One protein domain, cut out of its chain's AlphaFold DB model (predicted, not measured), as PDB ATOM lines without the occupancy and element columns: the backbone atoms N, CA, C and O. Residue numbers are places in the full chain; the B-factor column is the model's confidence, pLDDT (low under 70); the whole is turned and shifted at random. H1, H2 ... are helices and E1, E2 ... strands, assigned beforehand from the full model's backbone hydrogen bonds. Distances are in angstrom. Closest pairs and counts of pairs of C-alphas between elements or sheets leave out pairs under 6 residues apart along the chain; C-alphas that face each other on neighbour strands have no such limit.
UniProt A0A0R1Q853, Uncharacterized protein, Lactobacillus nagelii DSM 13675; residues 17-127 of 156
ATOM      1  N   HIS A  17      -6.383  22.008 -11.566       87.25
ATOM      2  CA  HIS A  17      -7.557  22.708 -11.050       87.25
ATOM      3  C   HIS A  17      -8.562  23.016 -12.161       87.25
ATOM      4  O   HIS A  17      -8.265  23.741 -13.117       87.25
ATOM      5  N   VAL A  18      -9.783  22.496 -12.021       88.75
ATOM      6  CA  VAL A  18     -10.879  22.768 -12.954       88.75
ATOM      7  C   VAL A  18     -12.166  23.107 -12.222       88.75
ATOM      8  O   VAL A  18     -12.491  22.527 -11.188       88.75
ATOM      9  N   VAL A  19     -12.952  23.997 -12.829       90.94
ATOM     10  CA  VAL A  19     -14.329  24.261 -12.407       90.94
ATOM     11  C   VAL A  19     -15.305  23.520 -13.316       90.94
ATOM     12  O   VAL A  19     -15.282  23.650 -14.546       90.94
ATOM     13  N   LEU A  20     -16.195  22.765 -12.685       91.25
ATOM     14  CA  LEU A  20     -17.229  21.940 -13.284       91.25
ATOM     15  C   LEU A  20     -18.597  22.489 -12.877       91.25
ATOM     16  O   LEU A  20     -18.869  22.718 -11.702       91.25
ATOM     17  N   LYS A  21     -19.485  22.673 -13.848       93.44
ATOM     18  CA  LYS A  21     -20.890  23.002 -13.609       93.44
ATOM     19  C   LYS A  21     -21.729  21.738 -13.657       93.44
ATOM     20  O   LYS A  21     -21.592  20.961 -14.599       93.44
ATOM     21  N   VAL A  22     -22.656  21.583 -12.720       93.25
ATOM     22  CA  VAL A  22     -23.690  20.547 -12.790       93.25
ATOM     23  C   VAL A  22     -24.673  20.902 -13.911       93.25
ATOM     24  O   VAL A  22     -25.473  21.828 -13.787       93.25
ATOM     25  N   GLU A  23     -24.584  20.194 -15.037       92.56
ATOM     26  CA  GLU A  23     -25.469  20.370 -16.195       92.56
ATOM     27  C   GLU A  23     -26.837  19.736 -15.933       92.56
ATOM     28  O   GLU A  23     -27.866  20.344 -16.217       92.56
ATOM     29  N   SER A  24     -26.848  18.504 -15.422       91.81
ATOM     30  CA  SER A  24     -28.069  17.750 -15.132       91.81
ATOM     31  C   SER A  24     -27.777  16.551 -14.236       91.81
ATOM     32  O   SER A  24     -26.668  16.014 -14.247       91.81
ATOM     33  N   ILE A  25     -28.787  16.090 -13.501       89.88
ATOM     34  CA  ILE A  25     -28.722  14.858 -12.712       89.88
ATOM     35  C   ILE A  25     -29.766  13.886 -13.262       89.88
ATOM     36  O   ILE A  25     -30.947  14.207 -13.328       89.88
ATOM     37  N   ASP A  26     -29.324  12.704 -13.690       88.81
ATOM     38  CA  ASP A  26     -30.203  11.621 -14.130       88.81
ATOM     39  C   ASP A  26     -30.555  10.729 -12.938       88.81
ATOM     40  O   ASP A  26     -29.715   9.978 -12.429       88.81
ATOM     41  N   THR A  27     -31.813  10.814 -12.512       87.38
ATOM     42  CA  THR A  27     -32.419   9.981 -11.462       87.38
ATOM     43  C   THR A  27     -33.352   8.913 -12.034       87.38
ATOM     44  O   THR A  27     -33.911   8.119 -11.283       87.38
ATOM     45  N   SER A  28     -33.462   8.806 -13.365       84.12
ATOM     46  CA  SER A  28     -34.367   7.882 -14.073       84.12
ATOM     47  C   SER A  28     -34.196   6.405 -13.694       84.12
ATOM     48  O   SER A  28     -35.073   5.591 -13.958       84.12
ATOM     49  N   LYS A  29     -33.038   6.028 -13.139       83.56
ATOM     50  CA  LYS A  29     -32.716   4.656 -12.709       83.56
ATOM     51  C   LYS A  29     -32.531   4.538 -11.196       83.56
ATOM     52  O   LYS A  29     -32.040   3.508 -10.724       83.56
ATOM     53  N   TYR A  30     -32.874   5.581 -10.445       84.44
ATOM     54  CA  TYR A  30     -32.707   5.616  -9.002       84.44
ATOM     55  C   TYR A  30     -33.733   4.711  -8.317       84.44
ATOM     56  O   TYR A  30     -33.338   3.846  -7.542       84.44
ATOM     57  N   GLU A  31     -35.014   4.830  -8.671       81.94
ATOM     58  CA  GLU A  31     -36.088   4.033  -8.062       81.94
ATOM     59  C   GLU A  31     -35.953   2.530  -8.365       81.94
ATOM     60  O   GLU A  31     -36.069   1.706  -7.461       81.94
ATOM     61  N   ASP A  32     -35.640   2.163  -9.612       81.31
ATOM     62  CA  ASP A  32     -35.565   0.754 -10.025       81.31
ATOM     63  C   ASP A  32     -34.231   0.069  -9.697       81.31
ATOM     64  O   ASP A  32     -34.188  -1.136  -9.447       81.31
ATOM     65  N   PHE A  33     -33.114   0.805  -9.760       80.50
ATOM     66  CA  PHE A  33     -31.768   0.214  -9.711       80.50
ATOM     67  C   PHE A  33     -30.822   0.894  -8.718       80.50
ATOM     68  O   PHE A  33     -29.640   0.538  -8.671       80.50
ATOM     69  N   GLY A  34     -31.286   1.902  -7.974       83.44
ATOM     70  CA  GLY A  34     -30.434   2.702  -7.099       83.44
ATOM     71  C   GLY A  34     -29.286   3.368  -7.857       83.44
ATOM     72  O   GLY A  34     -28.172   3.425  -7.337       83.44
ATOM     73  N   LYS A  35     -29.503   3.791  -9.110       88.88
ATOM     74  CA  LYS A  35     -28.478   4.428  -9.947       88.88
ATOM     75  C   LYS A  35     -28.784   5.901 -10.156       88.88
ATOM     76  O   LYS A  35     -29.873   6.244 -10.604       88.88
ATOM     77  N   LEU A  36     -27.786   6.736  -9.910       90.00
ATOM     78  CA  LEU A  36     -27.835   8.176 -10.135       90.00
ATOM     79  C   LEU A  36     -26.613   8.589 -10.949       90.00
ATOM     80  O   LEU A  36     -25.517   8.081 -10.713       90.00
ATOM     81  N   SER A  37     -26.788   9.483 -11.921       89.69
ATOM     82  CA  SER A  37     -25.662  10.028 -12.692       89.69
ATOM     83  C   SER A  37     -25.669  11.551 -12.671       89.69
ATOM     84  O   SER A  37     -26.655  12.161 -13.062       89.69
ATOM     85  N   ILE A  38     -24.561  12.162 -12.264       90.94
ATOM     86  CA  ILE A  38     -24.353  13.609 -12.333       90.94
ATOM     87  C   ILE A  38     -23.606  13.914 -13.629       90.94
ATOM     88  O   ILE A  38     -22.515  13.392 -13.855       90.94
ATOM     89  N   ASN A  39     -24.174  14.767 -14.474       91.56
ATOM     90  CA  ASN A  39     -23.515  15.278 -15.669       91.56
ATOM     91  C   ASN A  39     -22.889  16.630 -15.340       91.56
ATOM     92  O   ASN A  39     -23.585  17.587 -15.002       91.56
ATOM     93  N   LEU A  40     -21.573  16.699 -15.465       90.94
ATOM     94  CA  LEU A  40     -20.764  17.880 -15.236       90.94
ATOM     95  C   LEU A  40     -20.213  18.403 -16.559       90.94
ATOM     96  O   LEU A  40     -19.908  17.625 -17.467       90.94
ATOM     97  N   VAL A  41     -20.042  19.717 -16.656       90.81
ATOM     98  CA  VAL A  41     -19.455  20.371 -17.827       90.81
ATOM     99  C   VAL A  41     -18.452  21.447 -17.419       90.81
ATOM    100  O   VAL A  41     -18.721  22.241 -16.520       90.81
ATOM    101  N   THR A  42     -17.290  21.486 -18.070       89.12
ATOM    102  CA  THR A  42     -16.285  22.545 -17.865       89.12
ATOM    103  C   THR A  42     -16.605  23.798 -18.683       89.12
ATOM    104  O   THR A  42     -17.407  23.756 -19.619       89.12
ATOM    105  N   LYS A  43     -15.912  24.913 -18.402       86.81
ATOM    106  CA  LYS A  43     -15.985  26.158 -19.200       86.81
ATOM    107  C   LYS A  43     -15.738  25.907 -20.692       86.81
ATOM    108  O   LYS A  43     -16.376  26.521 -21.542       86.81
ATOM    109  N   SER A  44     -14.832  24.979 -20.995       82.88
ATOM    110  CA  SER A  44     -14.439  24.588 -22.354       82.88
ATOM    111  C   SER A  44     -15.431  23.633 -23.032       82.88
ATOM    112  O   SER A  44     -15.233  23.269 -24.188       82.88
ATOM    113  N   GLY A  45     -16.491  23.209 -22.335       81.38
ATOM    114  CA  GLY A  45     -17.508  22.296 -22.860       81.38
ATOM    115  C   GLY A  45     -17.145  20.812 -22.764       81.38
ATOM    116  O   GLY A  45     -17.825  19.991 -23.383       81.38
ATOM    117  N   GLN A  46     -16.102  20.449 -22.006       85.31
ATOM    118  CA  GLN A  46     -15.790  19.044 -21.736       85.31
ATOM    119  C   GLN A  46     -16.793  18.479 -20.747       85.31
ATOM    120  O   GLN A  46     -17.083  19.118 -19.736       85.31
ATOM    121  N   LYS A  47     -17.315  17.287 -21.036       87.50
ATOM    122  CA  LYS A  47     -18.309  16.634 -20.186       87.50
ATOM    123  C   LYS A  47     -17.677  15.536 -19.344       87.50
ATOM    124  O   LYS A  47     -16.976  14.679 -19.875       87.50
ATOM    125  N   HIS A  48     -18.004  15.527 -18.058       87.12
ATOM    126  CA  HIS A  48     -17.685  14.446 -17.131       87.12
ATOM    127  C   HIS A  48     -18.977  13.899 -16.544       87.12
ATOM    128  O   HIS A  48     -19.905  14.656 -16.282       87.12
ATOM    129  N   VAL A  49     -19.065  12.584 -16.372       88.94
ATOM    130  CA  VAL A  49     -20.269  11.953 -15.822       88.94
ATOM    131  C   VAL A  49     -19.878  11.103 -14.634       88.94
ATOM    132  O   VAL A  49     -19.259  10.052 -14.808       88.94
ATOM    133  N   GLU A  50     -20.307  11.536 -13.456       87.94
ATOM    134  CA  GLU A  50     -20.114  10.798 -12.216       87.94
ATOM    135  C   GLU A  50     -21.315   9.885 -11.982       87.94
ATOM    136  O   GLU A  50     -22.463  10.323 -12.065       87.94
ATOM    137  N   ARG A  51     -21.076   8.595 -11.737       89.25
ATOM    138  CA  ARG A  51     -22.145   7.594 -11.605       89.25
ATOM    139  C   ARG A  51     -22.109   6.960 -10.228       89.25
ATOM    140  O   ARG A  51     -21.147   6.286  -9.877       89.25
ATOM    141  N   PHE A  52     -23.208   7.099  -9.503       89.19
ATOM    142  CA  PHE A  52     -23.410   6.511  -8.189       89.19
ATOM    143  C   PHE A  52     -24.303   5.284  -8.304       89.19
ATOM    144  O   PHE A  52     -25.329   5.286  -8.990       89.19
ATOM    145  N   GLN A  53     -23.900   4.225  -7.615       89.38
ATOM    146  CA  GLN A  53     -24.661   2.993  -7.510       89.38
ATOM    147  C   GLN A  53     -24.891   2.682  -6.030       89.38
ATOM    148  O   GLN A  53     -24.009   2.161  -5.348       89.38
ATOM    149  N   PHE A  54     -26.089   3.006  -5.552       88.12
ATOM    150  CA  PHE A  54     -26.523   2.857  -4.163       88.12
ATOM    151  C   PHE A  54     -26.903   1.425  -3.791       88.12
ATOM    152  O   PHE A  54     -27.001   1.115  -2.606       88.12
ATOM    153  N   GLN A  55     -27.085   0.547  -4.776       88.38
ATOM    154  CA  GLN A  55     -27.336  -0.877  -4.570       88.38
ATOM    155  C   GLN A  55     -26.215  -1.711  -5.180       88.38
ATOM    156  O   GLN A  55     -25.882  -1.575  -6.360       88.38
ATOM    157  N   LYS A  56     -25.642  -2.605  -4.383       86.50
ATOM    158  CA  LYS A  56     -24.669  -3.590  -4.854       86.50
ATOM    159  C   LYS A  56     -25.362  -4.680  -5.683       86.50
ATOM    160  O   LYS A  56     -26.586  -4.762  -5.744       86.50
ATOM    161  N   ALA A  57     -24.570  -5.533  -6.331       83.50
ATOM    162  CA  ALA A  57     -25.090  -6.615  -7.171       83.50
ATOM    163  C   ALA A  57     -25.932  -7.650  -6.398       83.50
ATOM    164  O   ALA A  57     -26.783  -8.305  -6.990       83.50
ATOM    165  N   ASP A  58     -25.710  -7.785  -5.089       84.81
ATOM    166  CA  ASP A  58     -26.471  -8.644  -4.176       84.81
ATOM    167  C   ASP A  58     -27.748  -7.976  -3.631       84.81
ATOM    168  O   ASP A  58     -28.456  -8.574  -2.825       84.81
ATOM    169  N   GLY A  59     -28.048  -6.741  -4.049       80.00
ATOM    170  CA  GLY A  59     -29.204  -5.971  -3.586       80.00
ATOM    171  C   GLY A  59     -29.006  -5.288  -2.229       80.00
ATOM    172  O   GLY A  59     -29.907  -4.589  -1.769       80.00
ATOM    173  N   SER A  60     -27.842  -5.446  -1.589       87.06
ATOM    174  CA  SER A  60     -27.518  -4.711  -0.363       87.06
ATOM    175  C   SER A  60     -27.181  -3.246  -0.650       87.06
ATOM    176  O   SER A  60     -26.776  -2.870  -1.757       87.06
ATOM    177  N   LEU A  61     -27.340  -2.396   0.367       86.94
ATOM    178  CA  LEU A  61     -27.003  -0.980   0.259       86.94
ATOM    179  C   LEU A  61     -25.490  -0.788   0.104       86.94
ATOM    180  O   LEU A  61     -24.663  -1.400   0.786       86.94
ATOM    181  N   ASN A  62     -25.124   0.108  -0.804       89.62
ATOM    182  CA  ASN A  62     -23.764   0.573  -0.984       89.62
ATOM    183  C   ASN A  62     -23.533   1.826  -0.136       89.62
ATOM    184  O   ASN A  62     -23.630   2.952  -0.624       89.62
ATOM    185  N   GLU A  63     -23.207   1.619   1.139       88.12
ATOM    186  CA  GLU A  63     -22.900   2.700   2.085       88.12
ATOM    187  C   GLU A  63     -21.769   3.614   1.590       88.12
ATOM    188  O   GLU A  63     -21.780   4.809   1.864       88.12
ATOM    189  N   GLY A  64     -20.809   3.077   0.828       88.12
ATOM    190  CA  GLY A  64     -19.741   3.873   0.222       88.12
ATOM    191  C   GLY A  64     -20.275   4.862  -0.813       88.12
ATOM    192  O   GLY A  64     -19.935   6.040  -0.766       88.12
ATOM    193  N   ALA A  65     -21.169   4.408  -1.698       88.00
ATOM    194  CA  ALA A  65     -21.826   5.289  -2.664       88.00
ATOM    195  C   ALA A  65     -22.753   6.305  -1.985       88.00
ATOM    196  O   ALA A  65     -22.796   7.451  -2.419       88.00
ATOM    197  N   GLN A  66     -23.443   5.918  -0.906       87.06
ATOM    198  CA  GLN A  66     -24.252   6.851  -0.113       87.06
ATOM    199  C   GLN A  66     -23.394   7.947   0.520       87.06
ATOM    200  O   GLN A  66     -23.696   9.122   0.354       87.06
ATOM    201  N   LYS A  67     -22.286   7.580   1.176       88.38
ATOM    202  CA  LYS A  67     -21.353   8.551   1.765       88.38
ATOM    203  C   LYS A  67     -20.744   9.473   0.713       88.38
ATOM    204  O   LYS A  67     -20.659  10.674   0.944       88.38
ATOM    205  N   ALA A  68     -20.348   8.924  -0.437       88.69
ATOM    206  CA  ALA A  68     -19.825   9.719  -1.543       88.69
ATOM    207  C   ALA A  68     -20.883  10.704  -2.058       88.69
ATOM    208  O   ALA A  68     -20.596  11.885  -2.184       88.69
ATOM    209  N   TRP A  69     -22.119  10.254  -2.271       88.25
ATOM    210  CA  TRP A  69     -23.217  11.131  -2.671       88.25
ATOM    211  C   TRP A  69     -23.484  12.247  -1.653       88.25
ATOM    212  O   TRP A  69     -23.537  13.410  -2.038       88.25
ATOM    213  N   SER A  70     -23.574  11.928  -0.357       87.25
ATOM    214  CA  SER A  70     -23.745  12.939   0.694       87.25
ATOM    215  C   SER A  70     -22.603  13.956   0.717       87.25
ATOM    216  O   SER A  70     -22.848  15.142   0.911       87.25
ATOM    217  N   TYR A  71     -21.362  13.512   0.490       88.56
ATOM    218  CA  TYR A  71     -20.213  14.408   0.363       88.56
ATOM    219  C   TYR A  71     -20.353  15.330  -0.855       88.56
ATOM    220  O   TYR A  71     -20.184  16.536  -0.726       88.56
ATOM    221  N   TRP A  72     -20.729  14.786  -2.016       89.06
ATOM    222  CA  TRP A  72     -20.963  15.567  -3.235       89.06
ATOM    223  C   TRP A  72     -22.054  16.621  -3.049       89.06
ATOM    224  O   TRP A  72     -21.865  17.769  -3.433       89.06
ATOM    225  N   VAL A  73     -23.169  16.249  -2.422       89.44
ATOM    226  CA  VAL A  73     -24.248  17.175  -2.060       89.44
ATOM    227  C   VAL A  73     -23.728  18.289  -1.151       89.44
ATOM    228  O   VAL A  73     -23.956  19.462  -1.442       89.44
ATOM    229  N   GLY A  74     -23.004  17.932  -0.087       88.69
ATOM    230  CA  GLY A  74     -22.460  18.900   0.864       88.69
ATOM    231  C   GLY A  74     -21.469  19.866   0.221       88.69
ATOM    232  O   GLY A  74     -21.517  21.058   0.501       88.69
ATOM    233  N   VAL A  75     -20.636  19.375  -0.699       89.94
ATOM    234  CA  VAL A  75     -19.704  20.198  -1.479       89.94
ATOM    235  C   VAL A  75     -20.434  21.104  -2.470       89.94
ATOM    236  O   VAL A  75     -20.090  22.273  -2.580       89.94
ATOM    237  N   ILE A  76     -21.436  20.600  -3.193       89.50
ATOM    238  CA  ILE A  76     -22.164  21.380  -4.208       89.50
ATOM    239  C   ILE A  76     -22.999  22.496  -3.568       89.50
ATOM    240  O   ILE A  76     -23.082  23.598  -4.113       89.50
ATOM    241  N   LEU A  77     -23.651  22.199  -2.444       88.06
ATOM    242  CA  LEU A  77     -24.533  23.140  -1.750       88.06
ATOM    243  C   LEU A  77     -23.806  23.983  -0.699       88.06
ATOM    244  O   LEU A  77     -24.409  24.914  -0.175       88.06
ATOM    245  N   ASP A  78     -22.552  23.654  -0.384       86.12
ATOM    246  CA  ASP A  78     -21.815  24.186   0.768       86.12
ATOM    247  C   ASP A  78     -22.574  23.993   2.100       86.12
ATOM    248  O   ASP A  78     -22.494  24.786   3.036       86.12
ATOM    249  N   GLN A  79     -23.370  22.923   2.185       82.25
ATOM    250  CA  GLN A  79     -24.260  22.638   3.310       82.25
ATOM    251  C   GLN A  79     -24.018  21.233   3.850       82.25
ATOM    252  O   GLN A  79     -24.459  20.227   3.295       82.25
ATOM    253  N   TRP A  80     -23.336  21.167   4.989       78.56
ATOM    254  CA  TRP A  80     -22.992  19.918   5.655       78.56
ATOM    255  C   TRP A  80     -24.036  19.609   6.729       78.56
ATOM    256  O   TRP A  80     -24.199  20.364   7.684       78.56
ATOM    257  N   GLY A  81     -24.760  18.499   6.572       66.06
ATOM    258  CA  GLY A  81     -25.778  18.067   7.540       66.06
ATOM    259  C   GLY A  81     -27.187  18.621   7.303       66.06
ATOM    260  O   GLY A  81     -28.067  18.390   8.132       66.06
ATOM    261  N   ALA A  82     -27.427  19.303   6.177       55.66
ATOM    262  CA  ALA A  82     -28.781  19.445   5.650       55.66
ATOM    263  C   ALA A  82     -29.326  18.048   5.285       55.66
ATOM    264  O   ALA A  82     -28.546  17.144   4.985       55.66
ATOM    265  N   GLY A  83     -30.640  17.850   5.408       61.38
ATOM    266  CA  GLY A  83     -31.311  16.562   5.191       61.38
ATOM    267  C   GLY A  83     -31.243  16.055   3.743       61.38
ATOM    268  O   GLY A  83     -30.293  16.322   3.017       61.38
ATOM    269  N   GLU A  84     -32.247  15.282   3.319       67.31
ATOM    270  CA  GLU A  84     -32.365  14.852   1.917       67.31
ATOM    271  C   GLU A  84     -32.259  16.068   0.988       67.31
ATOM    272  O   GLU A  84     -33.068  16.986   1.078       67.31
ATOM    273  N   ALA A  85     -31.225  16.099   0.146       71.56
ATOM    274  CA  ALA A  85     -31.025  17.195  -0.789       71.56
ATOM    275  C   ALA A  85     -31.801  16.950  -2.076       71.56
ATOM    276  O   ALA A  85     -31.703  15.873  -2.676       71.56
ATOM    277  N   ASP A  86     -32.515  17.977  -2.519       82.31
ATOM    278  CA  ASP A  86     -33.224  17.963  -3.785       82.31
ATOM    279  C   ASP A  86     -32.222  18.035  -4.940       82.31
ATOM    280  O   ASP A  86     -31.488  19.010  -5.107       82.31
ATOM    281  N   THR A  87     -32.194  16.998  -5.783       83.50
ATOM    282  CA  THR A  87     -31.281  16.924  -6.936       83.50
ATOM    283  C   THR A  87     -31.434  18.103  -7.897       83.50
ATOM    284  O   THR A  87     -30.469  18.476  -8.563       83.50
ATOM    285  N   ASP A  88     -32.618  18.712  -7.952       86.12
ATOM    286  CA  ASP A  88     -32.896  19.902  -8.755       86.12
ATOM    287  C   ASP A  88     -32.151  21.152  -8.259       86.12
ATOM    288  O   ASP A  88     -31.751  21.980  -9.076       86.12
ATOM    289  N   GLU A  89     -31.887  21.279  -6.954       87.75
ATOM    290  CA  GLU A  89     -31.141  22.417  -6.392       87.75
ATOM    291  C   GLU A  89     -29.642  22.359  -6.711       87.75
ATOM    292  O   GLU A  89     -28.956  23.387  -6.733       87.75
ATOM    293  N   LEU A  90     -29.133  21.155  -6.983       89.00
ATOM    294  CA  LEU A  90     -27.752  20.934  -7.395       89.00
ATOM    295  C   LEU A  90     -27.530  21.341  -8.860       89.00
ATOM    296  O   LEU A  90     -26.412  21.700  -9.236       89.00
ATOM    297  N   VAL A  91     -28.569  21.298  -9.703       91.75
ATOM    298  CA  VAL A  91     -28.450  21.648 -11.123       91.75
ATOM    299  C   VAL A  91     -28.134  23.134 -11.273       91.75
ATOM    300  O   VAL A  91     -28.801  24.012 -10.736       91.75
ATOM    301  N   GLY A  92     -27.097  23.434 -12.051       91.19
ATOM    302  CA  GLY A  92     -26.645  24.800 -12.286       91.19
ATOM    303  C   GLY A  92     -25.625  25.326 -11.277       91.19
ATOM    304  O   GLY A  92     -25.077  26.398 -11.532       91.19
ATOM    305  N   LYS A  93     -25.334  24.581 -10.203       92.00
ATOM    306  CA  LYS A  93     -24.243  24.874  -9.264       92.00
ATOM    307  C   LYS A  93     -22.880  24.546  -9.873       92.00
ATOM    308  O   LYS A  93     -22.782  23.786 -10.844       92.00
ATOM    309  N   TYR A  94     -21.837  25.125  -9.292       91.81
ATOM    310  CA  TYR A  94     -20.459  24.935  -9.718       91.81
ATOM    311  C   TYR A  94     -19.654  24.310  -8.587       91.81
ATOM    312  O   TYR A  94     -19.875  24.600  -7.414       91.81
ATOM    313  N   ILE A  95     -18.720  23.450  -8.965       91.81
ATOM    314  CA  ILE A  95     -17.720  22.884  -8.073       91.81
ATOM    315  C   ILE A  95     -16.349  23.063  -8.694       91.81
ATOM    316  O   ILE A  95     -16.195  22.970  -9.912       91.81
ATOM    317  N   GLN A  96     -15.360  23.284  -7.852       91.31
ATOM    318  CA  GLN A  96     -13.961  23.183  -8.228       91.31
ATOM    319  C   GLN A  96     -13.402  21.848  -7.746       91.31
ATOM    320  O   GLN A  96     -13.800  21.350  -6.692       91.31
ATOM    321  N   ALA A  97     -12.525  21.249  -8.543       90.50
ATOM    322  CA  ALA A  97     -11.869  19.996  -8.214       90.50
ATOM    323  C   ALA A  97     -10.492  19.911  -8.876       90.50
ATOM    324  O   ALA A  97     -10.270  20.450  -9.963       90.50
ATOM    325  N   ASP A  98      -9.607  19.164  -8.233       88.94
ATOM    326  CA  ASP A  98      -8.310  18.773  -8.764       88.94
ATOM    327  C   ASP A  98      -8.455  17.496  -9.596       88.94
ATOM    328  O   ASP A  98      -8.756  16.423  -9.067       88.94
ATOM    329  N   VAL A  99      -8.262  17.610 -10.910       87.56
ATOM    330  CA  VAL A  99      -8.279  16.475 -11.836       87.56
ATOM    331  C   VAL A  99      -6.915  15.801 -11.849       87.56
ATOM    332  O   VAL A  99      -5.924  16.392 -12.270       87.56
ATOM    333  N   GLU A 100      -6.889  14.533 -11.458       87.19
ATOM    334  CA  GLU A 100      -5.720  13.656 -11.550       87.19
ATOM    335  C   GLU A 100      -5.986  12.548 -12.575       87.19
ATOM    336  O   GLU A 100      -7.037  11.890 -12.539       87.19
ATOM    337  N   HIS A 101      -5.045  12.325 -13.496       86.19
ATOM    338  CA  HIS A 101      -5.103  11.191 -14.413       86.19
ATOM    339  C   HIS A 101      -4.386   9.993 -13.808       86.19
ATOM    340  O   HIS A 101      -3.184  10.001 -13.567       86.19
ATOM    341  N   VAL A 102      -5.137   8.918 -13.602       81.25
ATOM    342  CA  VAL A 102      -4.610   7.662 -13.081       81.25
ATOM    343  C   VAL A 102      -4.603   6.636 -14.200       81.25
ATOM    344  O   VAL A 102      -5.657   6.197 -14.669       81.25
ATOM    345  N   GLU A 103      -3.408   6.242 -14.627       80.75
ATOM    346  CA  GLU A 103      -3.235   5.118 -15.540       80.75
ATOM    347  C   GLU A 103      -3.630   3.818 -14.834       80.75
ATOM    348  O   GLU A 103      -3.176   3.506 -13.736       80.75
ATOM    349  N   SER A 104      -4.516   3.060 -15.465       75.38
ATOM    350  CA  SER A 104      -4.963   1.766 -14.967       75.38
ATOM    351  C   SER A 104      -4.018   0.669 -15.451       75.38
ATOM    352  O   SER A 104      -3.646   0.652 -16.623       75.38
ATOM    353  N   ASP A 105      -3.748  -0.333 -14.612       69.94
ATOM    354  CA  ASP A 105      -3.010  -1.549 -15.007       69.94
ATOM    355  C   ASP A 105      -3.705  -2.342 -16.127       69.94
ATOM    356  O   ASP A 105      -3.110  -3.194 -16.788       69.94
ATOM    357  N   THR A 106      -4.995  -2.075 -16.346       71.44
ATOM    358  CA  THR A 106      -5.733  -2.640 -17.469       71.44
ATOM    359  C   THR A 106      -5.332  -1.917 -18.750       71.44
ATOM    360  O   THR A 106      -5.622  -0.735 -18.943       71.44
ATOM    361  N   VAL A 107      -4.690  -2.650 -19.653       74.06
ATOM    362  CA  VAL A 107      -4.343  -2.175 -20.991       74.06
ATOM    363  C   VAL A 107      -5.489  -2.492 -21.938       74.06
ATOM    364  O   VAL A 107      -6.027  -3.596 -21.950       74.06
ATOM    365  N   SER A 108      -5.877  -1.517 -22.751       66.38
ATOM    366  CA  SER A 108      -6.890  -1.735 -23.773       66.38
ATOM    367  C   SER A 108      -6.340  -2.641 -24.877       66.38
ATOM    368  O   SER A 108      -5.460  -2.221 -25.631       66.38
ATOM    369  N   ASP A 109      -6.921  -3.831 -25.057       66.88
ATOM    370  CA  ASP A 109      -6.592  -4.759 -26.155       66.88
ATOM    371  C   ASP A 109      -6.642  -4.112 -27.552       66.88
ATOM    372  O   ASP A 109      -5.981  -4.562 -28.483       66.88
ATOM    373  N   LYS A 110      -7.421  -3.034 -27.718       66.31
ATOM    374  CA  LYS A 110      -7.575  -2.338 -29.004       66.31
ATOM    375  C   LYS A 110      -6.468  -1.333 -29.306       66.31
ATOM    376  O   LYS A 110      -6.240  -1.039 -30.475       66.31
ATOM    377  N   THR A 111      -5.843  -0.751 -28.286       67.31
ATOM    378  CA  THR A 111      -4.881   0.354 -28.465       67.31
ATOM    379  C   THR A 111      -3.506   0.068 -27.876       67.31
ATOM    380  O   THR A 111      -2.563   0.789 -28.192       67.31
ATOM    381  N   GLY A 112      -3.371  -0.968 -27.042       71.50
ATOM    382  CA  GLY A 112      -2.125  -1.300 -26.352       71.50
ATOM    383  C   GLY A 112      -1.702  -0.262 -25.309       71.50
ATOM    384  O   GLY A 112      -0.557  -0.290 -24.870       71.50
ATOM    385  N   LYS A 113      -2.597   0.662 -24.929       72.81
ATOM    386  CA  LYS A 113      -2.357   1.705 -23.922       72.81
ATOM    387  C   LYS A 113      -3.214   1.472 -22.672       72.81
ATOM    388  O   LYS A 113      -4.321   0.934 -22.811       72.81
ATOM    389  N   PRO A 114      -2.724   1.850 -21.477       75.31
ATOM    390  CA  PRO A 114      -3.510   1.787 -20.252       75.31
ATOM    391  C   PRO A 114      -4.743   2.689 -20.349       75.31
ATOM    392  O   PRO A 114      -4.734   3.715 -21.038       75.31
ATOM    393  N   PHE A 115      -5.825   2.299 -19.678       75.62
ATOM    394  CA  PHE A 115      -6.976   3.182 -19.518       75.62
ATOM    395  C   PHE A 115      -6.613   4.321 -18.567       75.62
ATOM    396  O   PHE A 115      -6.153   4.073 -17.456       75.62
ATOM    397  N   VAL A 116      -6.840   5.561 -18.990       77.50
ATOM    398  CA  VAL A 116      -6.670   6.729 -18.126       77.50
ATOM    399  C   VAL A 116      -7.995   7.006 -17.428       77.50
ATOM    400  O   VAL A 116      -8.987   7.341 -18.079       77.50
ATOM    401  N   ASN A 117      -8.006   6.848 -16.110       79.12
ATOM    402  CA  ASN A 117      -9.133   7.211 -15.267       79.12
ATOM    403  C   ASN A 117      -8.943   8.635 -14.753       79.12
ATOM    404  O   ASN A 117      -7.865   8.998 -14.299       79.12
ATOM    405  N   VAL A 118     -10.012   9.423 -14.779       83.44
ATOM    406  CA  VAL A 118     -10.028  10.761 -14.186       83.44
ATOM    407  C   VAL A 118     -10.515  10.656 -12.747       83.44
ATOM    408  O   VAL A 118     -11.616  10.157 -12.511       83.44
ATOM    409  N   ARG A 119      -9.706  11.127 -11.796       84.88
ATOM    410  CA  ARG A 119     -10.105  11.304 -10.396       84.88
ATOM    411  C   ARG A 119     -10.285  12.780 -10.088       84.88
ATOM    412  O   ARG A 119      -9.474  13.595 -10.505       84.88
ATOM    413  N   LEU A 120     -11.346  13.089  -9.349       87.94
ATOM    414  CA  LEU A 120     -11.626  14.421  -8.830       87.94
ATOM    415  C   LEU A 120     -11.256  14.442  -7.346       87.94
ATOM    416  O   LEU A 120     -11.848  13.713  -6.549       87.94
ATOM    417  N   ASN A 121     -10.264  15.252  -6.994       86.75
ATOM    418  CA  ASN A 121      -9.776  15.439  -5.633       86.75
ATOM    419  C   ASN A 121     -10.109  16.848  -5.126       86.75
ATOM    420  O   ASN A 121     -10.452  17.728  -5.914       86.75
ATOM    421  N   ASN A 122     -10.007  17.042  -3.804       87.38
ATOM    422  CA  ASN A 122     -10.090  18.356  -3.149       87.38
ATOM    423  C   ASN A 122     -11.302  19.196  -3.606       87.38
ATOM    424  O   ASN A 122     -11.188  20.376  -3.930       87.38
ATOM    425  N   MET A 123     -12.469  18.554  -3.687       88.69
ATOM    426  CA  MET A 123     -13.666  19.169  -4.252       88.69
ATOM    427  C   MET A 123     -14.228  20.248  -3.317       88.69
ATOM    428  O   MET A 123     -14.395  19.998  -2.120       88.69
ATOM    429  N   LYS A 124     -14.563  21.420  -3.865       89.56
ATOM    430  CA  LYS A 124     -15.168  22.547  -3.133       89.56
ATOM    431  C   LYS A 124     -16.287  23.201  -3.946       89.56
ATOM    432  O   LYS A 124     -16.322  23.068  -5.172       89.56
ATOM    433  N   SER A 125     -17.192  23.905  -3.269       90.81
ATOM    434  CA  SER A 125     -18.187  24.769  -3.910       90.81
ATOM    435  C   SER A 125     -17.494  25.878  -4.717       90.81
ATOM    436  O   SER A 125     -16.375  26.292  -4.410       90.81
ATOM    437  N   ALA A 126     -18.136  26.323  -5.796       89.44
ATOM    438  CA  ALA A 126     -17.687  27.456  -6.598       89.44
ATOM    439  C   ALA A 126     -18.887  28.311  -7.038       89.44
ATOM    440  O   ALA A 126     -20.005  27.814  -7.195       89.44
ATOM    441  N   ASP A 127     -18.644  29.596  -7.296       85.56
ATOM    442  CA  ASP A 127     -19.672  30.538  -7.760       85.56
ATOM    443  C   ASP A 127     -19.754  30.630  -9.294       85.56
ATOM    444  O   ASP A 127     -20.755  31.085  -9.854       85.56
TER     445      ASP A 127
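What this domain is: This is residues 17 to 127 of the 156 residues of an uncharacterized protein of Lactobacillus nagelii DSM 13675 (UniProt A0A0R1Q853). One antiparallel sheet of five strands, strongly twisted and curled like part of a barrel, wraps partly round the long helix H2, which packs in the hollow between the edge strands E3 and E5. The long hairpin of E4 and E5 bends and reaches away from H2 to its turn near Gly 112, while the small helices H1 and H3 sit at the borders of the body. The printed part has 111 residues, with E1, H1, E2, E3, H2, H3, E4 and E5 along the chain and the sheet order E3, E2, E1, E4, E5. The class is mixed, helices and strands, in two layers, with H2 on one face of the sheet. The whole is compact, with a radius of gyration of the C-alphas of 15.3 A and spans of 46 by 38 by 22 A.

How they stand to each other: Start at E1, residues 17 to 29, an inner strand that bends by 57 degrees at residue 23. Its antiparallel neighbour E2, residues 35 to 42, has N 37 and O 26 at 3.0 A, within hydrogen-bond range. E2 forms a hairpin with E3, residues 47 to 53, where N 50 and O 38 are 2.9 A apart. On the other side of E1, E4, residues 94 to 107, is antiparallel to it, with N 20 and O 95 at 2.8 A. E4 and E5, residues 114 to 126, form a hairpin, with N 100 and O 119 at 2.9 A; E4 bends by 58 degrees at residue 98 and E5 by 60 degrees at residue 122. Look next at H2, residues 63 to 77, on the sheet at a height of 6.1 A and over none of its strands, but only just, since 2 of its C-alphas fall on E4. Its closest C-alphas to E5 are those of Ile 76 and Ser 125, 5.2 A, and to E3 those of Phe 52 and Ala 65, 5.9 A. H3, residues 87 to 90, is on the same face, over E1 at a height of 8.2 A. H2, with residues 73 to 77 alone, and H3 only just touch, with 3 pairs of C-alphas within 8 A, the closest being those of Ile 76 and Leu 90, 6.4 A. H1, residues 30 to 33, only grazes the sheet and is apart from H2 and H3. In H2 every O i to N i+4 pair is within hydrogen-bond range; H1 and H3 are too short for such a pair.

Where its parts are: Find C-alpha 17 at (-7.557, 22.708, -11.050), where E1 begins its 31.0 A run. E2 covers 23.2 A and E3 19.7 A. H2 runs 20.9 A from C-alpha 63 at (-22.900, 2.700, 2.085). E4 covers 33.5 A and E5 32.3 A, ending at C-alpha 126 at (-17.687, 27.456, -6.598). H1 and H3 measure 5.5 A and 5.4 A.

The domain as a whole: The C-alphas of Gly 83 and Gly 112, the two farthest apart, are 46.5 A from each other. The printed part has no cut, and no link is long. Look for pLDDT under 70 at residues 81 to 84, 105 and 108 to 111; the mean of the printed part is 84.6.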